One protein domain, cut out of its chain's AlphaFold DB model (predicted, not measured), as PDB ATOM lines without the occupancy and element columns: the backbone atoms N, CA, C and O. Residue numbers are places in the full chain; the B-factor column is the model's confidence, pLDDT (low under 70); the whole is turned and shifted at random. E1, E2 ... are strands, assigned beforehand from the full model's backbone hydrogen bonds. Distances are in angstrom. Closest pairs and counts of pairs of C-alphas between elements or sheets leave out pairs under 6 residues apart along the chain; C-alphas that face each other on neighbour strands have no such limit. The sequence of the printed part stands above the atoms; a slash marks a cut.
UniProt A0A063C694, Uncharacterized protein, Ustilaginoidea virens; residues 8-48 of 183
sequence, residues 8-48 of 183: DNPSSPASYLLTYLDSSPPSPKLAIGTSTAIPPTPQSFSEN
ATOM      1  N   ASP A   8     -27.180  13.338 -44.361       84.25
ATOM      2  CA  ASP A   8     -27.256  12.000 -44.942       84.25
ATOM      3  C   ASP A   8     -26.925  12.070 -46.435       84.25
ATOM      4  O   ASP A   8     -27.377  12.970 -47.151       84.25
ATOM      5  N   ASN A   9     -26.107  11.138 -46.927       80.44
ATOM      6  CA  ASN A   9     -25.774  11.108 -48.343       80.44
ATOM      7  C   ASN A   9     -26.964  10.547 -49.148       80.44
ATOM      8  O   ASN A   9     -27.292   9.365 -49.004       80.44
ATOM      9  N   PRO A  10     -27.569  11.325 -50.068       74.38
ATOM     10  CA  PRO A  10     -28.708  10.862 -50.860       74.38
ATOM     11  C   PRO A  10     -28.361   9.694 -51.796       74.38
ATOM     12  O   PRO A  10     -29.257   8.993 -52.258       74.38
ATOM     13  N   SER A  11     -27.076   9.475 -52.098       76.81
ATOM     14  CA  SER A  11     -26.613   8.399 -52.980       76.81
ATOM     15  C   SER A  11     -26.223   7.113 -52.248       76.81
ATOM     16  O   SER A  11     -26.083   6.080 -52.898       76.81
ATOM     17  N   SER A  12     -26.019   7.146 -50.928       78.88
ATOM     18  CA  SER A  12     -25.684   5.948 -50.153       78.88
ATOM     19  C   SER A  12     -26.071   6.110 -48.679       78.88
ATOM     20  O   SER A  12     -25.478   6.947 -47.995       78.88
ATOM     21  N   PRO A  13     -26.988   5.274 -48.155       76.94
ATOM     22  CA  PRO A  13     -27.505   5.396 -46.790       76.94
ATOM     23  C   PRO A  13     -26.472   5.065 -45.701       76.94
ATOM     24  O   PRO A  13     -26.707   5.347 -44.534       76.94
ATOM     25  N   ALA A  14     -25.327   4.476 -46.060       83.75
ATOM     26  CA  ALA A  14     -24.241   4.158 -45.129       83.75
ATOM     27  C   ALA A  14     -23.133   5.230 -45.107       83.75
ATOM     28  O   ALA A  14     -22.002   4.953 -44.705       83.75
ATOM     29  N   SER A  15     -23.416   6.437 -45.604       89.31
ATOM     30  CA  SER A  15     -22.440   7.524 -45.651       89.31
ATOM     31  C   SER A  15     -23.077   8.881 -45.386       89.31
ATOM     32  O   SER A  15     -24.252   9.107 -45.663       89.31
ATOM     33  N   TYR A  16     -22.254   9.792 -44.891       90.38
ATOM     34  CA  TYR A  16     -22.595  11.159 -44.552       90.38
ATOM     35  C   TYR A  16     -21.889  12.117 -45.509       90.38
ATOM     36  O   TYR A  16     -20.750  11.883 -45.912       90.38
ATOM     37  N   LEU A  17     -22.559  13.199 -45.872       91.31
ATOM     38  CA  LEU A  17     -22.041  14.297 -46.672       91.31
ATOM     39  C   LEU A  17     -21.617  15.443 -45.746       91.31
ATOM     40  O   LEU A  17     -22.417  15.927 -44.944       91.31
ATOM     41  N   LEU A  18     -20.365  15.885 -45.868       91.19
ATOM     42  CA  LEU A  18     -19.778  16.938 -45.036       91.19
ATOM     43  C   LEU A  18     -19.710  18.240 -45.839       91.19
ATOM     44  O   LEU A  18     -19.102  18.275 -46.908       91.19
ATOM     45  N   THR A  19     -20.333  19.314 -45.355       89.81
ATOM     46  CA  THR A  19     -20.421  20.594 -46.079       89.81
ATOM     47  C   THR A  19     -20.339  21.791 -45.134       89.81
ATOM     48  O   THR A  19     -20.799  21.737 -43.997       89.81
ATOM     49  N   TYR A  20     -19.769  22.890 -45.628       85.62
ATOM     50  CA  TYR A  20     -19.785  24.190 -44.948       85.62
ATOM     51  C   TYR A  20     -20.984  25.062 -45.331       85.62
ATOM     52  O   TYR A  20     -21.158  26.134 -44.761       85.62
ATOM     53  N   LEU A  21     -21.771  24.637 -46.322       85.69
ATOM     54  CA  LEU A  21     -22.922  25.384 -46.815       85.69
ATOM     55  C   LEU A  21     -24.204  24.903 -46.142       85.69
ATOM     56  O   LEU A  21     -24.511  23.714 -46.175       85.69
ATOM     57  N   ASP A  22     -25.001  25.855 -45.668       80.81
ATOM     58  CA  ASP A  22     -26.277  25.614 -44.978       80.81
ATOM     59  C   ASP A  22     -27.443  25.347 -45.952       80.81
ATOM     60  O   ASP A  22     -28.618  25.473 -45.609       80.81
ATOM     61  N   SER A  23     -27.136  25.021 -47.210       77.06
ATOM     62  CA  SER A  23     -28.134  24.793 -48.255       77.06
ATOM     63  C   SER A  23     -28.909  23.499 -47.999       77.06
ATOM     64  O   SER A  23     -28.295  22.451 -47.804       77.06
ATOM     65  N   SER A  24     -30.241  23.554 -48.086       73.88
ATOM     66  CA  SER A  24     -31.118  22.380 -48.065       73.88
ATOM     67  C   SER A  24     -31.861  22.249 -49.406       73.88
ATOM     68  O   SER A  24     -32.658  23.134 -49.726       73.88
ATOM     69  N   PRO A  25     -31.643  21.177 -50.192       75.94
ATOM     70  CA  PRO A  25     -30.710  20.077 -49.938       75.94
ATOM     71  C   PRO A  25     -29.235  20.498 -50.121       75.94
ATOM     72  O   PRO A  25     -28.946  21.419 -50.890       75.94
ATOM     73  N   PRO A  26     -28.287  19.825 -49.447       81.25
ATOM     74  CA  PRO A  26     -26.861  20.109 -49.580       81.25
ATOM     75  C   PRO A  26     -26.371  19.777 -50.992       81.25
ATOM     76  O   PRO A  26     -26.693  18.724 -51.539       81.25
ATOM     77  N   SER A  27     -25.567  20.663 -51.588       85.50
ATOM     78  CA  SER A  27     -24.962  20.424 -52.905       85.50
ATOM     79  C   SER A  27     -23.779  19.456 -52.790       85.50
ATOM     80  O   SER A  27     -22.736  19.848 -52.257       85.50
ATOM     81  N   PRO A  28     -23.843  18.235 -53.360       85.25
ATOM     82  CA  PRO A  28     -22.726  17.293 -53.290       85.25
ATOM     83  C   PRO A  28     -21.479  17.800 -54.024       85.25
ATOM     84  O   PRO A  28     -20.366  17.408 -53.700       85.25
ATOM     85  N   LYS A  29     -21.650  18.704 -55.002       88.00
ATOM     86  CA  LYS A  29     -20.550  19.267 -55.800       88.00
ATOM     87  C   LYS A  29     -19.672  20.241 -55.013       88.00
ATOM     88  O   LYS A  29     -18.497  20.369 -55.340       88.00
ATOM     89  N   LEU A  30     -20.247  20.928 -54.024       90.38
ATOM     90  CA  LEU A  30     -19.558  21.917 -53.183       90.38
ATOM     91  C   LEU A  30     -19.273  21.394 -51.770       90.38
ATOM     92  O   LEU A  30     -18.652  22.091 -50.974       90.38
ATOM     93  N   ALA A  31     -19.726  20.179 -51.459       92.19
ATOM     94  CA  ALA A  31     -19.407  19.506 -50.213       92.19
ATOM     95  C   ALA A  31     -17.903  19.223 -50.119       92.19
ATOM     96  O   ALA A  31     -17.251  18.968 -51.130       92.19
ATOM     97  N   ILE A  32     -17.381  19.209 -48.898       92.56
ATOM     98  CA  ILE A  32     -15.981  18.904 -48.580       92.56
ATOM     99  C   ILE A  32     -15.656  17.464 -49.007       92.56
ATOM    100  O   ILE A  32     -14.599  17.181 -49.566       92.56
ATOM    101  N   GLY A  33     -16.593  16.547 -48.772       92.75
ATOM    102  CA  GLY A  33     -16.464  15.139 -49.116       92.75
ATOM    103  C   GLY A  33     -17.535  14.293 -48.443       92.75
ATOM    104  O   GLY A  33     -18.515  14.816 -47.901       92.75
ATOM    105  N   THR A  34     -17.340  12.982 -48.472       93.81
ATOM    106  CA  THR A  34     -18.213  12.015 -47.804       93.81
ATOM    107  C   THR A  34     -17.456  11.252 -46.729       93.81
ATOM    108  O   THR A  34     -16.244  11.077 -46.821       93.81
ATOM    109  N   SER A  35     -18.153  10.787 -45.696       93.50
ATOM    110  CA  SER A  35     -17.567   9.909 -44.685       93.50
ATOM    111  C   SER A  35     -18.492   8.763 -44.307       93.50
ATOM    112  O   SER A  35     -19.707   8.924 -44.293       93.50
ATOM    113  N   THR A  36     -17.935   7.598 -43.996       93.50
ATOM    114  CA  THR A  36     -18.690   6.435 -43.496       93.50
ATOM    115  C   THR A  36     -18.819   6.412 -41.972       93.50
ATOM    116  O   THR A  36     -19.561   5.590 -41.438       93.50
ATOM    117  N   ALA A  37     -18.124   7.304 -41.261       90.50
ATOM    118  CA  ALA A  37     -18.140   7.388 -39.805       90.50
ATOM    119  C   ALA A  37     -18.152   8.850 -39.342       90.50
ATOM    120  O   ALA A  37     -17.627   9.733 -40.014       90.50
ATOM    121  N   ILE A  38     -18.740   9.102 -38.175       88.06
ATOM    122  CA  ILE A  38     -18.723  10.410 -37.516       88.06
ATOM    123  C   ILE A  38     -18.174  10.190 -36.098       88.06
ATOM    124  O   ILE A  38     -18.774   9.412 -35.352       88.06
ATOM    125  N   PRO A  39     -17.057  10.831 -35.704       88.31
ATOM    126  CA  PRO A  39     -16.273  11.806 -36.469       88.31
ATOM    127  C   PRO A  39     -15.501  11.180 -37.653       88.31
ATOM    128  O   PRO A  39     -15.141  10.001 -37.589       88.31
ATOM    129  N   PRO A  40     -15.240  11.951 -38.727       90.31
ATOM    130  CA  PRO A  40     -14.480  11.464 -39.869       90.31
ATOM    131  C   PRO A  40     -13.016  11.209 -39.493       90.31
ATOM    132  O   PRO A  40     -12.400  11.952 -38.735       90.31
ATOM    133  N   THR A  41     -12.450  10.162 -40.081       91.69
ATOM    134  CA  THR A  41     -11.032   9.789 -40.001       91.69
ATOM    135  C   THR A  41     -10.452   9.704 -41.412       91.69
ATOM    136  O   THR A  41     -11.214   9.504 -42.362       91.69
ATOM    137  N   PRO A  42      -9.120   9.756 -41.595       90.88
ATOM    138  CA  PRO A  42      -8.517   9.596 -42.920       90.88
ATOM    139  C   PRO A  42      -8.915   8.298 -43.645       90.88
ATOM    140  O   PRO A  42      -8.859   8.235 -44.867       90.88
ATOM    141  N   GLN A  43      -9.311   7.253 -42.906       92.56
ATOM    142  CA  GLN A  43      -9.758   5.971 -43.463       92.56
ATOM    143  C   GLN A  43     -11.251   5.950 -43.810       92.56
ATOM    144  O   GLN A  43     -11.659   5.182 -44.676       92.56
ATOM    145  N   SER A  44     -12.068   6.746 -43.121       91.88
ATOM    146  CA  SER A  44     -13.518   6.793 -43.344       91.88
ATOM    147  C   SER A  44     -13.940   7.930 -44.269       91.88
ATOM    148  O   SER A  44     -15.076   7.924 -44.728       91.88
ATOM    149  N   PHE A  45     -13.064   8.903 -44.536       94.00
ATOM    150  CA  PHE A  45     -13.342  10.083 -45.349       94.00
ATOM    151  C   PHE A  45     -12.862   9.933 -46.799       94.00
ATOM    152  O   PHE A  45     -11.741   9.505 -47.066       94.00
ATOM    153  N   SER A  46     -13.710  10.347 -47.738       93.69
ATOM    154  CA  SER A  46     -13.409  10.465 -49.159       93.69
ATOM    155  C   SER A  46     -13.568  11.921 -49.587       93.69
ATOM    156  O   SER A  46     -14.653  12.501 -49.497       93.69
ATOM    157  N   GLU A  47     -12.471  12.515 -50.046       92.31
ATOM    158  CA  GLU A  47     -12.396  13.934 -50.381       92.31
ATOM    159  C   GLU A  47     -13.070  14.256 -51.720       92.31
ATOM    160  O   GLU A  47     -12.918  13.541 -52.717       92.31
ATOM    161  N   ASN A  48     -13.786  15.380 -51.770       94.62
ATOM    162  CA  ASN A  48     -14.304  15.912 -53.018       94.62
ATOM    163  C   ASN A  48     -13.232  16.750 -53.728       94.62
ATOM    164  O   ASN A  48     -12.938  17.881 -53.338       94.62
TER     165      ASN A  48
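What this domain is: This is residues 8 to 48 of the 183 residues of an uncharacterized protein of Ustilaginoidea virens (UniProt A0A063C694). With little regular structure, this is a small meander, each strand the antiparallel neighbour of the one before, of three very short strands amid loops. A long loop, residues 19 to 32, folds back between E1 and E2. The 41 printed residues hold no named helix; E1, E2 and E3 follow in that order along the chain and across the sheet. The class is all strand, with 9 residues in named elements. The whole is compact, radius of gyration of the C-alphas 9.5 A, spanning 26 by 18 by 15 A.

Where its parts are: Find C-alpha 16 at (-22.595, 11.159, -44.552); from there E1, residues 16 to 18, runs 6.4 A. E2, residues 33 to 35, runs 6.9 A. E3, residues 45 to 47, runs 6.4 A to C-alpha 47 at (-12.396, 13.934, -50.381).

How they stand to each other: Look first at hairpin E1 and E2, antiparallel at 142 degrees, with N 16 and O 35 2.8 A apart, within hydrogen-bond range. Hairpin E2 and E3 is antiparallel at 168 degrees; there N 34 and O 46 are 2.9 A apart, also within range.

The domain as a whole: The C-alphas farthest apart, of Ser 24 and Gln 43, are 27.3 A apart. The printed part has no cut. The link E1 to E2 is long. No printed residue is under pLDDT 70.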